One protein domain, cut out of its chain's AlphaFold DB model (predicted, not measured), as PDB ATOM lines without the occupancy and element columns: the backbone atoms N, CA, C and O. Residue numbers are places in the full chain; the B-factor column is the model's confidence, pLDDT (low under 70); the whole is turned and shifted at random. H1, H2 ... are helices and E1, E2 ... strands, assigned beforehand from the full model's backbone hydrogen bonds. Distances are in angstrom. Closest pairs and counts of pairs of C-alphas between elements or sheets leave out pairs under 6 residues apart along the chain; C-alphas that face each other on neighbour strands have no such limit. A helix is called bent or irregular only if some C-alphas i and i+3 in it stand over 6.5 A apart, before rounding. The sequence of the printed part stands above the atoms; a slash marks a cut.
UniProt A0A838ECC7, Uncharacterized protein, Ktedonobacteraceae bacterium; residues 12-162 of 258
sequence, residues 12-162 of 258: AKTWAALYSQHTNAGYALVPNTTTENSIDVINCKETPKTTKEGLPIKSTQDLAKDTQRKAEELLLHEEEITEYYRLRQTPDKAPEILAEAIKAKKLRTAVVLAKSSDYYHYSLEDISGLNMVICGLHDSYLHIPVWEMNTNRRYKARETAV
ATOM      1  N   ALA A  12     358.967 205.006 284.062       81.00
ATOM      2  CA  ALA A  12     359.343 206.174 283.284       81.00
ATOM      3  C   ALA A  12     360.570 205.910 282.385       81.00
ATOM      4  O   ALA A  12     360.530 206.172 281.185       81.00
ATOM      5  N   LYS A  13     361.635 205.304 282.933       84.06
ATOM      6  CA  LYS A  13     362.821 204.913 282.150       84.06
ATOM      7  C   LYS A  13     362.512 203.814 281.137       84.06
ATOM      8  O   LYS A  13     363.083 203.822 280.055       84.06
ATOM      9  N   THR A  14     361.607 202.896 281.473       86.62
ATOM     10  CA  THR A  14     361.193 201.826 280.555       86.62
ATOM     11  C   THR A  14     360.453 202.395 279.347       86.62
ATOM     12  O   THR A  14     360.755 202.010 278.226       86.62
ATOM     13  N   TRP A  15     359.554 203.364 279.550       87.50
ATOM     14  CA  TRP A  15     358.899 204.083 278.452       87.50
ATOM     15  C   TRP A  15     359.896 204.838 277.572       87.50
ATOM     16  O   TRP A  15     359.852 204.709 276.354       87.50
ATOM     17  N   ALA A  16     360.838 205.572 278.168       84.94
ATOM     18  CA  ALA A  16     361.871 206.268 277.398       84.94
ATOM     19  C   ALA A  16     362.752 205.293 276.587       84.94
ATOM     20  O   ALA A  16     363.088 205.554 275.429       84.94
ATOM     21  N   ALA A  17     363.091 204.137 277.164       86.31
ATOM     22  CA  ALA A  17     363.817 203.087 276.457       86.31
ATOM     23  C   ALA A  17     362.978 202.478 275.319       86.31
ATOM     24  O   ALA A  17     363.492 202.290 274.223       86.31
ATOM     25  N   LEU A  18     361.680 202.250 275.537       89.38
ATOM     26  CA  LEU A  18     360.761 201.766 274.505       89.38
ATOM     27  C   LEU A  18     360.746 202.702 273.286       89.38
ATOM     28  O   LEU A  18     360.996 202.245 272.172       89.38
ATOM     29  N   TYR A  19     360.528 204.004 273.492       88.38
ATOM     30  CA  TYR A  19     360.496 204.986 272.401       88.38
ATOM     31  C   TYR A  19     361.836 205.137 271.669       88.38
ATOM     32  O   TYR A  19     361.846 205.455 270.487       88.38
ATOM     33  N   SER A  20     362.966 204.876 272.328       85.81
ATOM     34  CA  SER A  20     364.284 204.945 271.675       85.81
ATOM     35  C   SER A  20     364.707 203.646 270.981       85.81
ATOM     36  O   SER A  20     365.517 203.688 270.060       85.81
ATOM     37  N   GLN A  21     364.187 202.488 271.398       90.12
ATOM     38  CA  GLN A  21     364.679 201.186 270.930       90.12
ATOM     39  C   GLN A  21     363.709 200.420 270.025       90.12
ATOM     40  O   GLN A  21     364.131 199.445 269.399       90.12
ATOM     41  N   HIS A  22     362.431 200.803 269.935       92.00
ATOM     42  CA  HIS A  22     361.418 199.988 269.251       92.00
ATOM     43  C   HIS A  22     361.723 199.713 267.771       92.00
ATOM     44  O   HIS A  22     361.531 198.581 267.316       92.00
ATOM     45  N   THR A  23     362.279 200.685 267.043       89.44
ATOM     46  CA  THR A  23     362.672 200.528 265.633       89.44
ATOM     47  C   THR A  23     363.738 199.448 265.472       89.44
ATOM     48  O   THR A  23     363.536 198.475 264.746       89.44
ATOM     49  N   ASN A  24     364.825 199.550 266.238       88.25
ATOM     50  CA  ASN A  24     365.917 198.575 266.260       88.25
ATOM     51  C   ASN A  24     365.463 197.205 266.765       88.25
ATOM     52  O   ASN A  24     365.953 196.163 266.328       88.25
ATOM     53  N   ALA A  25     364.511 197.191 267.694       89.00
ATOM     54  CA  ALA A  25     363.946 195.955 268.184       89.00
ATOM     55  C   ALA A  25     363.102 195.261 267.121       89.00
ATOM     56  O   ALA A  25     362.986 194.041 267.204       89.00
ATOM     57  N   GLY A  26     362.535 195.982 266.149       92.75
ATOM     58  CA  GLY A  26     361.617 195.471 265.130       92.75
ATOM     59  C   GLY A  26     360.148 195.510 265.556       92.75
ATOM     60  O   GLY A  26     359.407 194.566 265.264       92.75
ATOM     61  N   TYR A  27     359.760 196.518 266.338       95.19
ATOM     62  CA  TYR A  27     358.383 196.783 266.744       95.19
ATOM     63  C   TYR A  27     357.967 198.188 266.303       95.19
ATOM     64  O   TYR A  27     358.570 199.176 266.718       95.19
ATOM     65  N   ALA A  28     356.928 198.286 265.477       95.75
ATOM     66  CA  ALA A  28     356.282 199.565 265.200       95.75
ATOM     67  C   ALA A  28     355.245 199.833 266.295       95.75
ATOM     68  O   ALA A  28     354.441 198.954 266.612       95.75
ATOM     69  N   LEU A  29     355.298 201.014 266.909       94.62
ATOM     70  CA  LEU A  29     354.333 201.422 267.928       94.62
ATOM     71  C   LEU A  29     353.065 201.910 267.229       94.62
ATOM     72  O   LEU A  29     353.161 202.718 266.307       94.62
ATOM     73  N   VAL A  30     351.897 201.425 267.648       94.38
ATOM     74  CA  VAL A  30     350.626 201.886 267.082       94.38
ATOM     75  C   VAL A  30     350.193 203.157 267.825       94.38
ATOM     76  O   VAL A  30     350.071 203.115 269.059       94.38
ATOM     77  N   PRO A  31     349.979 204.286 267.123       89.31
ATOM     78  CA  PRO A  31     349.656 205.560 267.756       89.31
ATOM     79  C   PRO A  31     348.310 205.486 268.477       89.31
ATOM     80  O   PRO A  31     347.409 204.762 268.063       89.31
ATOM     81  N   ASN A  32     348.189 206.209 269.590       84.00
ATOM     82  CA  ASN A  32     346.944 206.410 270.345       84.00
ATOM     83  C   ASN A  32     346.188 205.144 270.804       84.00
ATOM     84  O   ASN A  32     345.092 205.235 271.346       84.00
ATOM     85  N   THR A  33     346.812 203.967 270.721       79.56
ATOM     86  CA  THR A  33     346.277 202.682 271.226       79.56
ATOM     87  C   THR A  33     346.390 202.527 272.736       79.56
ATOM     88  O   THR A  33     345.927 201.557 273.335       79.56
ATOM     89  N   THR A  34     347.069 203.476 273.376       62.91
ATOM     90  CA  THR A  34     347.572 203.286 274.724       62.91
ATOM     91  C   THR A  34     346.485 203.457 275.779       62.91
ATOM     92  O   THR A  34     346.017 204.570 276.023       62.91
ATOM     93  N   THR A  35     346.178 202.392 276.521       65.38
ATOM     94  CA  THR A  35     345.585 202.558 277.853       65.38
ATOM     95  C   THR A  35     346.721 202.692 278.848       65.38
ATOM     96  O   THR A  35     347.240 201.695 279.309       65.38
ATOM     97  N   GLU A  36     347.145 203.922 279.140       68.56
ATOM     98  CA  GLU A  36     347.877 204.387 280.333       68.56
ATOM     99  C   GLU A  36     349.160 203.631 280.826       68.56
ATOM    100  O   GLU A  36     350.134 204.293 281.172       68.56
ATOM    101  N   ASN A  37     349.229 202.294 280.848       80.50
ATOM    102  CA  ASN A  37     350.440 201.460 280.943       80.50
ATOM    103  C   ASN A  37     350.521 200.362 279.861       80.50
ATOM    104  O   ASN A  37     351.404 199.513 279.935       80.50
ATOM    105  N   SER A  38     349.617 200.346 278.886       88.81
ATOM    106  CA  SER A  38     349.647 199.436 277.746       88.81
ATOM    107  C   SER A  38     349.843 200.192 276.437       88.81
ATOM    108  O   SER A  38     349.615 201.403 276.354       88.81
ATOM    109  N   ILE A  39     350.307 199.468 275.431       92.19
ATOM    110  CA  ILE A  39     350.530 199.949 274.078       92.19
ATOM    111  C   ILE A  39     350.370 198.786 273.114       92.19
ATOM    112  O   ILE A  39     350.863 197.685 273.381       92.19
ATOM    113  N   ASP A  40     349.724 199.039 271.984       94.94
ATOM    114  CA  ASP A  40     349.730 198.077 270.899       94.94
ATOM    115  C   ASP A  40     350.979 198.267 270.040       94.94
ATOM    116  O   ASP A  40     351.384 199.380 269.694       94.94
ATOM    117  N   VAL A  41     351.616 197.149 269.714       95.75
ATOM    118  CA  VAL A  41     352.830 197.100 268.904       95.75
ATOM    119  C   VAL A  41     352.664 196.090 267.780       95.75
ATOM    120  O   VAL A  41     352.112 195.004 267.963       95.75
ATOM    121  N   ILE A  42     353.180 196.423 266.601       95.75
ATOM    122  CA  ILE A  42     353.224 195.522 265.452       95.75
ATOM    123  C   ILE A  42     354.626 194.935 265.358       95.75
ATOM    124  O   ILE A  42     355.615 195.653 265.229       95.75
ATOM    125  N   ASN A  43     354.728 193.607 265.418       94.69
ATOM    126  CA  ASN A  43     355.993 192.922 265.182       94.69
ATOM    127  C   ASN A  43     356.357 192.966 263.692       94.69
ATOM    128  O   ASN A  43     355.788 192.226 262.886       94.69
ATOM    129  N   CYS A  44     357.342 193.790 263.345       93.19
ATOM    130  CA  CYS A  44     357.815 193.965 261.973       93.19
ATOM    131  C   CYS A  44     358.844 192.911 261.554       93.19
ATOM    132  O   CYS A  44     359.174 192.828 260.374       93.19
ATOM    133  N   LYS A  45     359.327 192.065 262.479       88.69
ATOM    134  CA  LYS A  45     360.162 190.925 262.087       88.69
ATOM    135  C   LYS A  45     359.342 190.013 261.189       88.69
ATOM    136  O   LYS A  45     358.289 189.512 261.594       88.69
ATOM    137  N   GLU A  46     359.832 189.796 259.976       74.56
ATOM    138  CA  GLU A  46     359.314 188.733 259.132       74.56
ATOM    139  C   GLU A  46     359.401 187.432 259.930       74.56
ATOM    140  O   GLU A  46     360.442 187.103 260.508       74.56
ATOM    141  N   THR A  47     358.287 186.701 260.018       63.94
ATOM    142  CA  THR A  47     358.381 185.281 260.330       63.94
ATOM    143  C   THR A  47     359.344 184.727 259.295       63.94
ATOM    144  O   THR A  47     359.084 184.954 258.111       63.94
ATOM    145  N   PRO A  48     360.457 184.085 259.691       56.50
ATOM    146  CA  PRO A  48     361.361 183.502 258.722       56.50
ATOM    147  C   PRO A  48     360.536 182.507 257.914       56.50
ATOM    148  O   PRO A  48     360.231 181.409 258.375       56.50
ATOM    149  N   LYS A  49     360.107 182.917 256.718       51.28
ATOM    150  CA  LYS A  49     359.793 181.973 255.667       51.28
ATOM    151  C   LYS A  49     361.145 181.337 255.437       51.28
ATOM    152  O   LYS A  49     362.065 182.020 255.001       51.28
ATOM    153  N   THR A  50     361.296 180.093 255.868       47.62
ATOM    154  CA  THR A  50     362.437 179.271 255.503       47.62
ATOM    155  C   THR A  50     362.520 179.317 253.985       47.62
ATOM    156  O   THR A  50     361.776 178.637 253.279       47.62
ATOM    157  N   THR A  51     363.379 180.184 253.454       51.88
ATOM    158  CA  THR A  51     363.887 180.012 252.106       51.88
ATOM    159  C   THR A  51     364.492 178.619 252.082       51.88
ATOM    160  O   THR A  51     365.134 178.196 253.047       51.88
ATOM    161  N   LYS A  52     364.262 177.878 250.995       56.69
ATOM    162  CA  LYS A  52     364.786 176.514 250.811       56.69
ATOM    163  C   LYS A  52     366.316 176.422 250.984       56.69
ATOM    164  O   LYS A  52     366.843 175.324 251.085       56.69
ATOM    165  N   GLU A  53     367.002 177.560 251.059       59.06
ATOM    166  CA  GLU A  53     368.455 177.716 251.109       59.06
ATOM    167  C   GLU A  53     369.000 178.170 252.478       59.06
ATOM    168  O   GLU A  53     370.200 178.367 252.617       59.06
ATOM    169  N   GLY A  54     368.162 178.334 253.513       59.22
ATOM    170  CA  GLY A  54     368.637 178.533 254.896       59.22
ATOM    171  C   GLY A  54     369.416 179.829 255.184       59.22
ATOM    172  O   GLY A  54     369.933 179.988 256.290       59.22
ATOM    173  N   LEU A  55     369.495 180.769 254.239       54.81
ATOM    174  CA  LEU A  55     370.173 182.055 254.422       54.81
ATOM    175  C   LEU A  55     369.263 183.073 255.145       54.81
ATOM    176  O   LEU A  55     368.110 183.245 254.742       54.81
ATOM    177  N   PRO A  56     369.745 183.768 256.196       56.03
ATOM    178  CA  PRO A  56     368.975 184.800 256.888       56.03
ATOM    179  C   PRO A  56     368.827 186.047 256.000       56.03
ATOM    180  O   PRO A  56     369.811 186.583 255.503       56.03
ATOM    181  N   ILE A  57     367.588 186.505 255.796       54.69
ATOM    182  CA  ILE A  57     367.222 187.348 254.638       54.69
ATOM    183  C   ILE A  57     367.429 188.859 254.851       54.69
ATOM    184  O   ILE A  57     367.429 189.596 253.872       54.69
ATOM    185  N   LYS A  58     367.639 189.374 256.068       64.94
ATOM    186  CA  LYS A  58     367.767 190.832 256.268       64.94
ATOM    187  C   LYS A  58     368.791 191.203 257.330       64.94
ATOM    188  O   LYS A  58     368.817 190.605 258.407       64.94
ATOM    189  N   SER A  59     369.612 192.211 257.031       76.31
ATOM    190  CA  SER A  59     370.512 192.811 258.013       76.31
ATOM    191  C   SER A  59     369.694 193.533 259.095       76.31
ATOM    192  O   SER A  59     368.559 193.954 258.862       76.31
ATOM    193  N   THR A  60     370.255 193.714 260.296       77.00
ATOM    194  CA  THR A  60     369.595 194.480 261.373       77.00
ATOM    195  C   THR A  60     369.201 195.894 260.920       77.00
ATOM    196  O   THR A  60     368.186 196.422 261.369       77.00
ATOM    197  N   GLN A  61     369.969 196.491 260.001       80.56
ATOM    198  CA  GLN A  61     369.683 197.813 259.439       80.56
ATOM    199  C   GLN A  61     368.420 197.813 258.571       80.56
ATOM    200  O   GLN A  61     367.630 198.753 258.648       80.56
ATOM    201  N   ASP A  62     368.191 196.754 257.794       86.94
ATOM    202  CA  ASP A  62     366.994 196.635 256.952       86.94
ATOM    203  C   ASP A  62     365.735 196.489 257.808       86.94
ATOM    204  O   ASP A  62     364.720 197.126 257.536       86.94
ATOM    205  N   LEU A  63     365.822 195.728 258.907       89.38
ATOM    206  CA  LEU A  63     364.721 195.600 259.863       89.38
ATOM    207  C   LEU A  63     364.352 196.947 260.499       89.38
ATOM    208  O   LEU A  63     363.165 197.252 260.629       89.38
ATOM    209  N   ALA A  64     365.344 197.738 260.914       90.19
ATOM    210  CA  ALA A  64     365.100 199.042 261.525       90.19
ATOM    211  C   ALA A  64     364.416 199.999 260.535       90.19
ATOM    212  O   ALA A  64     363.417 200.623 260.891       90.19
ATOM    213  N   LYS A  65     364.883 200.034 259.278       92.44
ATOM    214  CA  LYS A  65     364.267 200.819 258.195       92.44
ATOM    215  C   LYS A  65     362.836 200.375 257.896       92.44
ATOM    216  O   LYS A  65     361.945 201.215 257.823       92.44
ATOM    217  N   ASP A  66     362.593 199.070 257.774       92.06
ATOM    218  CA  ASP A  66     361.248 198.526 257.549       92.06
ATOM    219  C   ASP A  66     360.303 198.870 258.710       92.06
ATOM    220  O   ASP A  66     359.136 199.209 258.501       92.06
ATOM    221  N   THR A  67     360.813 198.813 259.943       94.00
ATOM    222  CA  THR A  67     360.046 199.150 261.147       94.00
ATOM    223  C   THR A  67     359.734 200.639 261.216       94.00
ATOM    224  O   THR A  67     358.612 200.999 261.561       94.00
ATOM    225  N   GLN A  68     360.696 201.494 260.862       93.94
ATOM    226  CA  GLN A  68     360.497 202.937 260.781       93.94
ATOM    227  C   GLN A  68     359.466 203.294 259.707       93.94
ATOM    228  O   GLN A  68     358.513 203.999 260.016       93.94
ATOM    229  N   ARG A  69     359.579 202.730 258.496       95.38
ATOM    230  CA  ARG A  69     358.587 202.932 257.430       95.38
ATOM    231  C   ARG A  69     357.186 202.538 257.894       95.38
ATOM    232  O   ARG A  69     356.239 203.271 257.646       95.38
ATOM    233  N   LYS A  70     357.043 201.406 258.598       95.88
ATOM    234  CA  LYS A  70     355.735 200.994 259.129       95.88
ATOM    235  C   LYS A  70     355.225 201.942 260.216       95.88
ATOM    236  O   LYS A  70     354.027 202.168 260.293       95.88
ATOM    237  N   ALA A  71     356.106 202.487 261.054       94.06
ATOM    238  CA  ALA A  71     355.723 203.490 262.045       94.06
ATOM    239  C   ALA A  71     355.247 204.795 261.380       94.06
ATOM    240  O   ALA A  71     354.224 205.332 261.785       94.06
ATOM    241  N   GLU A  72     355.933 205.260 260.335       95.00
ATOM    242  CA  GLU A  72     355.527 206.426 259.536       95.00
ATOM    243  C   GLU A  72     354.174 206.192 258.847       95.00
ATOM    244  O   GLU A  72     353.295 207.043 258.906       95.00
ATOM    245  N   GLU A  73     353.965 205.003 258.276       96.19
ATOM    246  CA  GLU A  73     352.685 204.592 257.687       96.19
ATOM    247  C   GLU A  73     351.546 204.622 258.721       96.19
ATOM    248  O   GLU A  73     350.471 205.140 258.444       96.19
ATOM    249  N   LEU A  74     351.782 204.132 259.944       95.50
ATOM    250  CA  LEU A  74     350.790 204.190 261.025       95.50
ATOM    251  C   LEU A  74     350.450 205.627 261.437       95.50
ATOM    252  O   LEU A  74     349.304 205.889 261.788       95.50
ATOM    253  N   LEU A  75     351.418 206.547 261.393       94.06
ATOM    254  CA  LEU A  75     351.186 207.962 261.695       94.06
ATOM    255  C   LEU A  75     350.338 208.652 260.621       94.06
ATOM    256  O   LEU A  75     349.515 209.495 260.958       94.06
ATOM    257  N   LEU A  76     350.470 208.266 259.348       96.38
ATOM    258  CA  LEU A  76     349.599 208.784 258.281       96.38
ATOM    259  C   LEU A  76     348.119 208.420 258.498       96.38
ATOM    260  O   LEU A  76     347.245 209.164 258.068       96.38
ATOM    261  N   HIS A  77     347.848 207.311 259.193       95.94
ATOM    262  CA  HIS A  77     346.503 206.830 259.531       95.94
ATOM    263  C   HIS A  77     346.131 207.070 261.008       95.94
ATOM    264  O   HIS A  77     345.269 206.382 261.559       95.94
ATOM    265  N   GLU A  78     346.783 208.022 261.685       94.38
ATOM    266  CA  GLU A  78     346.608 208.242 263.126       94.38
ATOM    267  C   GLU A  78     345.149 208.519 263.520       94.38
ATOM    268  O   GLU A  78     344.666 207.954 264.503       94.38
ATOM    269  N   GLU A  79     344.431 209.352 262.764       94.50
ATOM    270  CA  GLU A  79     343.040 209.719 263.067       94.50
ATOM    271  C   GLU A  79     342.096 208.509 262.976       94.50
ATOM    272  O   GLU A  79     341.312 208.262 263.895       94.50
ATOM    273  N   GLU A  80     342.224 207.703 261.919       95.06
ATOM    274  CA  GLU A  80     341.433 206.483 261.705       95.06
ATOM    275  C   GLU A  80     341.684 205.449 262.808       95.06
ATOM    276  O   GLU A  80     340.749 204.851 263.350       95.06
ATOM    277  N   ILE A  81     342.956 205.259 263.175       94.25
ATOM    278  CA  ILE A  81     343.361 204.375 264.271       94.25
ATOM    279  C   ILE A  81     342.768 204.882 265.586       94.25
ATOM    280  O   ILE A  81     342.154 204.115 266.330       94.25
ATOM    281  N   THR A  82     342.910 206.175 265.871       91.25
ATOM    282  CA  THR A  82     342.398 206.791 267.101       91.25
ATOM    283  C   THR A  82     340.892 206.591 267.223       91.25
ATOM    284  O   THR A  82     340.406 206.182 268.279       91.25
ATOM    285  N   GLU A  83     340.153 206.804 266.135       93.25
ATOM    286  CA  GLU A  83     338.707 206.614 266.096       93.25
ATOM    287  C   GLU A  83     338.305 205.148 266.313       93.25
ATOM    288  O   GLU A  83     337.395 204.863 267.096       93.25
ATOM    289  N   TYR A  84     339.027 204.203 265.703       92.81
ATOM    290  CA  TYR A  84     338.813 202.767 265.902       92.81
ATOM    291  C   TYR A  84     338.930 202.360 267.384       92.81
ATOM    292  O   TYR A  84     338.031 201.699 267.922       92.81
ATOM    293  N   TYR A  85     339.988 202.802 268.078       89.31
ATOM    294  CA  TYR A  85     340.169 202.517 269.508       89.31
ATOM    295  C   TYR A  85     339.170 203.276 270.388       89.31
ATOM    296  O   TYR A  85     338.670 202.711 271.367       89.31
ATOM    297  N   ARG A  86     338.825 204.523 270.036       89.31
ATOM    298  CA  ARG A  86     337.817 205.326 270.748       89.31
ATOM    299  C   ARG A  86     336.451 204.643 270.740       89.31
ATOM    300  O   ARG A  86     335.796 204.573 271.779       89.31
ATOM    301  N   LEU A  87     336.046 204.106 269.590       90.62
ATOM    302  CA  LEU A  87     334.766 203.424 269.399       90.62
ATOM    303  C   LEU A  87     334.753 201.970 269.901       90.62
ATOM    304  O   LEU A  87     333.689 201.350 269.898       90.62
ATOM    305  N   ARG A  88     335.898 201.422 270.342       85.62
ATOM    306  CA  ARG A  88     336.049 200.026 270.807       85.62
ATOM    307  C   ARG A  88     335.446 199.014 269.830       85.62
ATOM    308  O   ARG A  88     334.702 198.113 270.224       85.62
ATOM    309  N   GLN A  89     335.720 199.204 268.545       88.19
ATOM    310  CA  GLN A  89     335.148 198.358 267.505       88.19
ATOM    311  C   GLN A  89     335.729 196.937 267.547       88.19
ATOM    312  O   GLN A  89     336.786 196.684 268.125       88.19
ATOM    313  N   THR A  90     335.015 195.991 266.937       89.81
ATOM    314  CA  THR A  90     335.506 194.619 266.775       89.81
ATOM    315  C   THR A  90     336.670 194.574 265.777       89.81
ATOM    316  O   THR A  90     336.724 195.415 264.877       89.81
ATOM    317  N   PRO A  91     337.570 193.573 265.869       89.81
ATOM    318  CA  PRO A  91     338.716 193.441 264.962       89.81
ATOM    319  C   PRO A  91     338.361 193.428 263.467       89.81
ATOM    320  O   PRO A  91     339.180 193.827 262.647       89.81
ATOM    321  N   ASP A  92     337.143 193.012 263.109       92.38
ATOM    322  CA  ASP A  92     336.653 192.984 261.722       92.38
ATOM    323  C   ASP A  92     336.453 194.379 261.112       92.38
ATOM    324  O   ASP A  92     336.373 194.517 259.896       92.38
ATOM    325  N   LYS A  93     336.359 195.412 261.956       95.06
ATOM    326  CA  LYS A  93     336.238 196.818 261.548       95.06
ATOM    327  C   LYS A  93     337.557 197.582 261.678       95.06
ATOM    328  O   LYS A  93     337.560 198.808 261.614       95.06
ATOM    329  N   ALA A  94     338.667 196.882 261.912       94.19
ATOM    330  CA  ALA A  94     339.969 197.523 261.995       94.19
ATOM    331  C   ALA A  94     340.327 198.196 260.653       94.19
ATOM    332  O   ALA A  94     340.078 197.600 259.602       94.19
ATOM    333  N   PRO A  95     340.954 199.389 260.673       95.50
ATOM    334  CA  PRO A  95     341.530 200.004 259.479       95.50
ATOM    335  C   PRO A  95     342.447 199.022 258.740       95.50
ATOM    336  O   PRO A  95     343.110 198.207 259.389       95.50
ATOM    337  N   GLU A  96     342.526 199.100 257.408       94.81
ATOM    338  CA  GLU A  96     343.256 198.124 256.574       94.81
ATOM    339  C   GLU A  96     344.696 197.894 257.065       94.81
ATOM    340  O   GLU A  96     345.141 196.751 257.213       94.81
ATOM    341  N   ILE A  97     345.370 198.979 257.459       93.81
ATOM    342  CA  ILE A  97     346.732 198.973 258.000       93.81
ATOM    343  C   ILE A  97     346.903 198.095 259.253       93.81
ATOM    344  O   ILE A  97     347.957 197.477 259.448       93.81
ATOM    345  N   LEU A  98     345.870 198.013 260.100       95.50
ATOM    346  CA  LEU A  98     345.835 197.160 261.288       95.50
ATOM    347  C   LEU A  98     345.263 195.779 260.976       95.50
ATOM    348  O   LEU A  98     345.750 194.790 261.525       95.50
ATOM    349  N   ALA A  99     344.270 195.689 260.090       95.25
ATOM    350  CA  ALA A  99     343.617 194.440 259.713       95.25
ATOM    351  C   ALA A  99     344.629 193.411 259.184       95.25
ATOM    352  O   ALA A  99     344.599 192.243 259.584       95.25
ATOM    353  N   GLU A 100     345.596 193.845 258.370       93.56
ATOM    354  CA  GLU A 100     346.693 192.989 257.908       93.56
ATOM    355  C   GLU A 100     347.543 192.448 259.065       93.56
ATOM    356  O   GLU A 100     347.854 191.251 259.124       93.56
ATOM    357  N   ALA A 101     347.901 193.311 260.020       94.12
ATOM    358  CA  ALA A 101     348.706 192.940 261.178       94.12
ATOM    359  C   ALA A 101     347.947 192.012 262.142       94.12
ATOM    360  O   ALA A 101     348.546 191.084 262.694       94.12
ATOM    361  N   ILE A 102     346.640 192.224 262.315       94.00
ATOM    362  CA  ILE A 102     345.742 191.372 263.104       94.00
ATOM    363  C   ILE A 102     345.631 189.993 262.454       94.00
ATOM    364  O   ILE A 102     345.901 188.981 263.104       94.00
ATOM    365  N   LYS A 103     345.330 189.941 261.149       93.88
ATOM    366  CA  LYS A 103     345.228 188.696 260.370       93.88
ATOM    367  C   LYS A 103     346.530 187.897 260.406       93.88
ATOM    368  O   LYS A 103     346.511 186.675 260.539       93.88
ATOM    369  N   ALA A 104     347.670 188.586 260.358       92.62
ATOM    370  CA  ALA A 104     348.995 187.982 260.469       92.62
ATOM    371  C   ALA A 104     349.418 187.634 261.911       92.62
ATOM    372  O   ALA A 104     350.523 187.125 262.104       92.62
ATOM    373  N   LYS A 105     348.587 187.912 262.929       92.88
ATOM    374  CA  LYS A 105     348.908 187.752 264.363       92.88
ATOM    375  C   LYS A 105     350.200 188.476 264.776       92.88
ATOM    376  O   LYS A 105     350.959 188.005 265.629       92.88
ATOM    377  N   LYS A 106     350.473 189.614 264.133       94.31
ATOM    378  CA  LYS A 106     351.627 190.487 264.394       94.31
ATOM    379  C   LYS A 106     351.300 191.614 265.366       94.31
ATOM    380  O   LYS A 106     352.226 192.084 266.027       94.31
ATOM    381  N   LEU A 107     350.031 192.023 265.448       95.44
ATOM    382  CA  LEU A 107     349.561 192.994 266.432       95.44
ATOM    383  C   LEU A 107     349.575 192.368 267.832       95.44
ATOM    384  O   LEU A 107     349.036 191.280 268.046       95.44
ATOM    385  N   ARG A 108     350.220 193.049 268.776       94.94
ATOM    386  CA  ARG A 108     350.348 192.633 270.172       94.94
ATOM    387  C   ARG A 108     349.955 193.769 271.095       94.94
ATOM    388  O   ARG A 108     350.485 194.861 270.939       94.94
ATOM    389  N   THR A 109     349.119 193.480 272.082       94.19
ATOM    390  CA  THR A 109     348.817 194.405 273.172       94.19
ATOM    391  C   THR A 109     349.788 194.127 274.299       94.19
ATOM    392  O   THR A 109     349.753 193.066 274.936       94.19
ATOM    393  N   ALA A 110     350.699 195.072 274.502       95.25
ATOM    394  CA  ALA A 110     351.779 194.963 275.458       95.25
ATOM    395  C   ALA A 110     351.526 195.842 276.681       95.25
ATOM    396  O   ALA A 110     351.112 196.988 276.545       95.25
ATOM    397  N   VAL A 111     351.843 195.343 277.876       93.94
ATOM    398  CA  VAL A 111     351.953 196.181 279.081       93.94
ATOM    399  C   VAL A 111     353.408 196.595 279.308       93.94
ATOM    400  O   VAL A 111     354.313 195.768 279.198       93.94
ATOM    401  N   VAL A 112     353.638 197.865 279.640       93.06
ATOM    402  CA  VAL A 112     354.960 198.433 279.926       93.06
ATOM    403  C   VAL A 112     355.191 198.493 281.438       93.06
ATOM    404  O   VAL A 112     354.532 199.250 282.157       93.06
ATOM    405  N   LEU A 113     356.149 197.708 281.931       93.19
ATOM    406  CA  LEU A 113     356.439 197.527 283.357       93.19
ATOM    407  C   LEU A 113     357.898 197.843 283.690       93.19
ATOM    408  O   LEU A 113     358.789 197.690 282.864       93.19
ATOM    409  N   ALA A 114     358.187 198.235 284.931       91.94
ATOM    410  CA  ALA A 114     359.582 198.373 285.354       91.94
ATOM    411  C   ALA A 114     360.264 196.995 285.420       91.94
ATOM    412  O   ALA A 114     361.393 196.831 284.945       91.94
ATOM    413  N   LYS A 115     359.556 196.003 285.971       93.94
ATOM    414  CA  LYS A 115     360.004 194.617 286.106       93.94
ATOM    415  C   LYS A 115     358.951 193.651 285.595       93.94
ATOM    416  O   LYS A 115     357.759 193.906 285.735       93.94
ATOM    417  N   SER A 116     359.374 192.510 285.066       95.94
ATOM    418  CA  SER A 116     358.424 191.471 284.661       95.94
ATOM    419  C   SER A 116     357.663 190.866 285.845       95.94
ATOM    420  O   SER A 116     356.510 190.488 285.675       95.94
ATOM    421  N   SER A 117     358.244 190.831 287.054       93.38
ATOM    422  CA  SER A 117     357.543 190.379 288.267       93.38
ATOM    423  C   SER A 117     356.312 191.221 288.613       93.38
ATOM    424  O   SER A 117     355.378 190.721 289.243       93.38
ATOM    425  N   ASP A 118     356.285 192.490 288.186       91.88
ATOM    426  CA  ASP A 118     355.151 193.388 288.419       91.88
ATOM    427  C   ASP A 118     353.875 192.879 287.722       91.88
ATOM    428  O   ASP A 118     352.770 193.232 288.128       91.88
ATOM    429  N   TYR A 119     354.014 192.007 286.715       93.19
ATOM    430  CA  TYR A 119     352.898 191.363 286.026       93.19
ATOM    431  C   TYR A 119     351.977 190.606 286.991       93.19
ATOM    432  O   TYR A 119     350.761 190.777 286.950       93.19
ATOM    433  N   TYR A 120     352.560 189.829 287.906       90.56
ATOM    434  CA  TYR A 120     351.805 189.102 288.926       90.56
ATOM    435  C   TYR A 120     351.390 189.999 290.083       90.56
ATOM    436  O   TYR A 120     350.291 189.862 290.608       90.56
ATOM    437  N   HIS A 121     352.238 190.962 290.449       87.69
ATOM    438  CA  HIS A 121     351.914 191.912 291.510       87.69
ATOM    439  C   HIS A 121     350.635 192.712 291.222       87.69
ATOM    440  O   HIS A 121     349.898 193.035 292.149       87.69
ATOM    441  N   TYR A 122     350.384 193.039 289.953       86.12
ATOM    442  CA  TYR A 122     349.192 193.763 289.510       86.12
ATOM    443  C   TYR A 122     348.097 192.856 288.932       86.12
ATOM    444  O   TYR A 122     347.162 193.378 288.327       86.12
ATOM    445  N   SER A 123     348.222 191.533 289.085       85.81
ATOM    446  CA  SER A 123     347.221 190.553 288.630       85.81
ATOM    447  C   SER A 123     346.884 190.691 287.138       85.81
ATOM    448  O   SER A 123     345.752 190.490 286.711       85.81
ATOM    449  N   LEU A 124     347.870 191.063 286.314       89.19
ATOM    450  CA  LEU A 124     347.640 191.369 284.896       89.19
ATOM    451  C   LEU A 124     347.318 190.129 284.056       89.19
ATOM    452  O   LEU A 124     346.878 190.260 282.921       89.19
ATOM    453  N   GLU A 125     347.521 188.941 284.620       88.62
ATOM    454  CA  GLU A 125     347.106 187.660 284.046       88.62
ATOM    455  C   GLU A 125     345.592 187.534 283.884       88.62
ATOM    456  O   GLU A 125     345.144 186.886 282.941       88.62
ATOM    457  N   ASP A 126     344.816 188.196 284.742       83.06
ATOM    458  CA  ASP A 126     343.353 188.160 284.684       83.06
ATOM    459  C   ASP A 126     342.792 189.129 283.624       83.06
ATOM    460  O   ASP A 126     341.599 189.113 283.315       83.06
ATOM    461  N   ILE A 127     343.640 189.987 283.042       83.50
ATOM    462  CA  ILE A 127     343.238 190.968 282.033       83.50
ATOM    463  C   ILE A 127     343.272 190.319 280.648       83.50
ATOM    464  O   ILE A 127     344.330 190.098 280.054       83.50
ATOM    465  N   SER A 128     342.089 190.083 280.084       81.31
ATOM    466  CA  SER A 128     341.947 189.588 278.715       81.31
ATOM    467  C   SER A 128     342.555 190.553 277.692       81.31
ATOM    468  O   SER A 128     342.344 191.762 277.769       81.31
ATOM    469  N   GLY A 129     343.247 190.013 276.689       86.19
ATOM    470  CA  GLY A 129     343.795 190.776 275.561       86.19
ATOM    471  C   GLY A 129     345.270 191.152 275.711       86.19
ATOM    472  O   GLY A 129     345.955 191.278 274.696       86.19
ATOM    473  N   LEU A 130     345.799 191.225 276.939       91.06
ATOM    474  CA  LEU A 130     347.241 191.371 277.155       91.06
ATOM    475  C   LEU A 130     347.973 190.125 276.655       91.06
ATOM    476  O   LEU A 130     347.715 189.006 277.092       91.06
ATOM    477  N   ASN A 131     348.898 190.317 275.719       94.81
ATOM    478  CA  ASN A 131     349.587 189.206 275.061       94.81
ATOM    479  C   ASN A 131     351.109 189.386 274.989       94.81
ATOM    480  O   ASN A 131     351.799 188.592 274.337       94.81
ATOM    481  N   MET A 132     351.633 190.416 275.656       96.75
ATOM    482  CA  MET A 132     353.056 190.707 275.743       96.75
ATOM    483  C   MET A 132     353.381 191.583 276.963       96.75
ATOM    484  O   MET A 132     352.588 192.431 277.367       96.75
ATOM    485  N   VAL A 133     354.581 191.416 277.521       96.94
ATOM    486  CA  VAL A 133     355.164 192.359 278.488       96.94
ATOM    487  C   VAL A 133     356.374 193.044 277.869       96.94
ATOM    488  O   VAL A 133     357.248 192.393 277.303       96.94
ATOM    489  N   ILE A 134     356.447 194.359 278.010       96.31
ATOM    490  CA  ILE A 134     357.636 195.165 277.742       96.31
ATOM    491  C   ILE A 134     358.161 195.608 279.101       96.31
ATOM    492  O   ILE A 134     357.447 196.274 279.847       96.31
ATOM    493  N   CYS A 135     359.383 195.227 279.464       95.81
ATOM    494  CA  CYS A 135     359.915 195.560 280.783       95.81
ATOM    495  C   CYS A 135     361.353 196.060 280.771       95.81
ATOM    496  O   CYS A 135     362.135 195.739 279.881       95.81
ATOM    497  N   GLY A 136     361.722 196.819 281.803       93.50
ATOM    498  CA  GLY A 136     363.112 197.208 282.032       93.50
ATOM    499  C   GLY A 136     363.997 196.017 282.414       93.50
ATOM    500  O   GLY A 136     365.095 195.888 281.882       93.50
ATOM    501  N   LEU A 137     363.505 195.145 283.302       94.75
ATOM    502  CA  LEU A 137     364.203 193.948 283.779       94.75
ATOM    503  C   LEU A 137     363.293 192.716 283.713       94.75
ATOM    504  O   LEU A 137     362.190 192.733 284.267       94.75
ATOM    505  N   HIS A 138     363.779 191.639 283.093       96.50
ATOM    506  CA  HIS A 138     363.073 190.359 283.053       96.50
ATOM    507  C   HIS A 138     363.552 189.411 284.167       96.50
ATOM    508  O   HIS A 138     364.510 188.661 284.014       96.50
ATOM    509  N   ASP A 139     362.883 189.475 285.315       95.62
ATOM    510  CA  ASP A 139     363.199 188.796 286.580       95.62
ATOM    511  C   ASP A 139     362.143 187.779 287.050       95.62
ATOM    512  O   ASP A 139     362.111 187.402 288.223       95.62
ATOM    513  N   SER A 140     361.246 187.344 286.167       96.44
ATOM    514  CA  SER A 140     360.156 186.432 286.516       96.44
ATOM    515  C   SER A 140     359.831 185.470 285.378       96.44
ATOM    516  O   SER A 140     360.141 185.734 284.222       96.44
ATOM    517  N   TYR A 141     359.185 184.353 285.700       96.81
ATOM    518  CA  TYR A 141     358.683 183.389 284.725       96.81
ATOM    519  C   TYR A 141     357.267 183.780 284.293       96.81
ATOM    520  O   TYR A 141     356.357 183.715 285.116       96.81
ATOM    521  N   LEU A 142     357.062 184.175 283.030       96.50
ATOM    522  CA  LEU A 142     355.756 184.603 282.497       96.50
ATOM    523  C   LEU A 142     355.228 183.643 281.422       96.50
ATOM    524  O   LEU A 142     355.994 183.106 280.630       96.50
ATOM    525  N   HIS A 143     353.907 183.449 281.348       95.50
ATOM    526  CA  HIS A 143     353.267 182.612 280.317       95.50
ATOM    527  C   HIS A 143     353.014 183.350 278.988       95.50
ATOM    528  O   HIS A 143     352.593 182.725 278.016       95.50
ATOM    529  N   ILE A 144     353.283 184.653 278.935       96.62
ATOM    530  CA  ILE A 144     353.259 185.487 277.728       96.62
ATOM    531  C   ILE A 144     354.686 185.922 277.361       96.62
ATOM    532  O   ILE A 144     355.561 185.923 278.229       96.62
ATOM    533  N   PRO A 145     354.961 186.255 276.088       97.00
ATOM    534  CA  PRO A 145     356.280 186.718 275.673       97.00
ATOM    535  C   PRO A 145     356.674 188.036 276.344       97.00
ATOM    536  O   PRO A 145     355.830 188.891 276.628       97.00
ATOM    537  N   VAL A 146     357.983 188.213 276.525       97.19
ATOM    538  CA  VAL A 146     358.572 189.388 277.177       97.19
ATOM    539  C   VAL A 146     359.597 190.038 276.260       97.19
ATOM    540  O   VAL A 146     360.381 189.359 275.604       97.19
ATOM    541  N   TRP A 147     359.625 191.362 276.213       96.38
ATOM    542  CA  TRP A 147     360.710 192.125 275.607       96.38
ATOM    543  C   TRP A 147     361.374 192.983 276.680       96.38
ATOM    544  O   TRP A 147     360.743 193.844 277.291       96.38
ATOM    545  N   GLU A 148     362.648 192.702 276.933       95.38
ATOM    546  CA  GLU A 148     363.452 193.387 277.938       95.38
ATOM    547  C   GLU A 148     364.241 194.534 277.302       95.38
ATOM    548  O   GLU A 148     365.050 194.306 276.406       95.38
ATOM    549  N   MET A 149     364.040 195.763 277.785       92.25
ATOM    550  CA  MET A 149     364.665 196.968 277.217       92.25
ATOM    551  C   MET A 149     366.154 197.089 277.550       92.25
ATOM    552  O   MET A 149     366.908 197.717 276.817       92.25
ATOM    553  N   ASN A 150     366.602 196.525 278.673       89.31
ATOM    554  CA  ASN A 150     367.995 196.669 279.094       89.31
ATOM    555  C   ASN A 150     368.954 195.862 278.204       89.31
ATOM    556  O   ASN A 150     370.039 196.321 277.864       89.31
ATOM    557  N   THR A 151     368.538 194.660 277.811       90.00
ATOM    558  CA  THR A 151     369.310 193.755 276.944       90.00
ATOM    559  C   THR A 151     368.836 193.793 275.490       90.00
ATOM    560  O   THR A 151     369.431 193.147 274.630       90.00
ATOM    561  N   ASN A 152     367.736 194.506 275.219       89.88
ATOM    562  CA  ASN A 152     366.962 194.456 273.979       89.88
ATOM    563  C   ASN A 152     366.623 193.016 273.525       89.88
ATOM    564  O   ASN A 152     366.457 192.733 272.333       89.88
ATOM    565  N   ARG A 153     366.533 192.072 274.473       93.38
ATOM    566  CA  ARG A 153     366.250 190.661 274.196       93.38
ATOM    567  C   ARG A 153     364.751 190.398 274.224       93.38
ATOM    568  O   ARG A 153     364.010 190.919 275.056       93.38
ATOM    569  N   ARG A 154     364.306 189.544 273.303       94.00
ATOM    570  CA  ARG A 154     362.942 189.014 273.263       94.00
ATOM    571  C   ARG A 154     362.952 187.596 273.822       94.00
ATOM    572  O   ARG A 154     363.713 186.762 273.340       94.00
ATOM    573  N   TYR A 155     362.087 187.351 274.788       95.62
ATOM    574  CA  TYR A 155     361.867 186.064 275.421       95.62
ATOM    575  C   TYR A 155     360.533 185.503 274.942       95.62
ATOM    576  O   TYR A 155     359.525 186.216 274.850       95.62
ATOM    577  N   LYS A 156     360.523 184.217 274.602       96.06
ATOM    578  CA  LYS A 156     359.290 183.485 274.317       96.06
ATOM    579  C   LYS A 156     358.461 183.353 275.595       96.06
ATOM    580  O   LYS A 156     358.951 183.532 276.706       96.06
ATOM    581  N   ALA A 157     357.188 183.006 275.434       96.19
ATOM    582  CA  ALA A 157     356.378 182.573 276.565       96.19
ATOM    583  C   ALA A 157     357.104 181.448 277.318       96.19
ATOM    584  O   ALA A 157     357.585 180.506 276.686       96.19
ATOM    585  N   ARG A 158     357.152 181.547 278.650       96.06
ATOM    586  CA  ARG A 158     357.821 180.610 279.570       96.06
ATOM    587  C   ARG A 158     359.347 180.566 279.460       96.06
ATOM    588  O   ARG A 158     359.973 179.767 280.147       96.06
ATOM    589  N   GLU A 159     359.950 181.411 278.631       96.00
ATOM    590  CA  GLU A 159     361.396 181.615 278.629       96.00
ATOM    591  C   GLU A 159     361.759 182.612 279.732       96.00
ATOM    592  O   GLU A 159     361.033 183.575 279.970       96.00
ATOM    593  N   THR A 160     362.875 182.369 280.412       94.50
ATOM    594  CA  THR A 160     363.412 183.223 281.474       94.50
ATOM    595  C   THR A 160     364.768 183.778 281.055       94.50
ATOM    596  O   THR A 160     365.452 183.219 280.196       94.50
ATOM    597  N   ALA A 161     365.202 184.866 281.697       93.25
ATOM    598  CA  ALA A 161     366.526 185.452 281.465       93.25
ATOM    599  C   ALA A 161     367.683 184.456 281.671       93.25
ATOM    600  O   ALA A 161     368.694 184.523 280.969       93.25
ATOM    601  N   VAL A 162     367.512 183.505 282.594       93.62
ATOM    602  CA  VAL A 162     368.418 182.371 282.812       93.62
ATOM    603  C   VAL A 162     367.588 181.097 282.880       93.62
ATOM    604  O   VAL A 162     366.596 181.059 283.612       93.62
TER     605      VAL A 162
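This is residues 12 to 162 of the 258 residues of an uncharacterized protein of Ktedonobacteraceae bacterium (UniProt A0A838ECC7). A strongly twisted sheet of six strands, curled like part of a barrel, has H1 over one face, while the long helix H2 runs along edge strand E1. H4 packs on E2 and E3, H3 sits off the sheet past the end of H2, and residues 50 to 55 stick out in a loop. The 151 printed residues hold five named helices and six named strands in the order H1 E1 E2 H2 H3 H4 E3 H5 E4 E5 E6; the mixed sheet runs E1 E2 E3 E4 E5 E6, and the class is mixed. The whole is compact, with a radius of gyration of the C-alphas of 15.6 A and spans of 46 by 36 by 26 A.

H1, residues 12 to 25, is on the sheet of E1, residues 27 to 29, E2, 38 to 43, E3, 107 to 115, E4, 132 to 137, E5, 146 to 148, and E6, 153 to 155. Its height over the sheet is 7.4 A, and its closest C-alphas to E4 are Thr 14 and Gly 136, 5.2 A apart. The hairpin E1 and E2 is antiparallel, with N 42 and O 28 2.8 A apart. H2, residues 60 to 76, touches residues 23 to 25 of H1, closest at the C-alphas of Asn 24 and Ala 64, 4.8 A, at a steep tilt of 67 degrees, only just short of perpendicular, opposite ways. H2 is over E1, where the C-alphas of Ala 28 and Ala 71 are closest at 5.1 A. H3, residues 78 to 86, is not on the sheet and meets H2 only through their link. H4, residues 96 to 103, is on the sheet; its closest C-alphas to E3 are Ala 101 and Leu 107, 5.3 A. The helices and the sheet form three layers, that is, a sheet with helices on both its faces: H2 and H4 make one layer, the sheet E1 E2 E3 E4 E5 E6 the next, and H1 the third. E2 and E3 are antiparallel, with N 39 and O 110 2.8 A apart. H5, residues 118 to 121, only grazes the sheet with residues 118 to 119. E3, H5 and E4 form a strand-helix-strand unit, two parallel neighbour strands with a helix between, its crossover right-handed; N 113 and O 134 are 2.8 A apart. E4 and E5 are parallel, with N 147 and O 133 2.8 A apart, and the hairpin E5 and E6 is antiparallel, with N 155 and O 146 2.8 A apart. Every O i to N i+4 pair is within hydrogen-bond range in H2 and H3, against 8 of 10 in H1 and 3 of 4 in H4; H5 is too short for such a pair.

H1 begins at C-alpha 12, (359.343, 206.174, 283.284), and is irregular, C-alphas 20 and 23 being 7.7 A apart; it is 18.8 A long. H2 is 24.8 A, E3 22.3 A, E2 15.5 A and E4 14.1 A long. E6 ends at C-alpha 155, (361.867, 186.064, 275.421).

The C-alphas of Glu 53 and Leu 87 are farthest apart, 46.2 A. The printed part has no cut. The link from E2 to H2, 16 residues, is long. Confidence is under 70 at residues 34 to 36 and 47 to 58; the mean pLDDT of the printed part is 88.4.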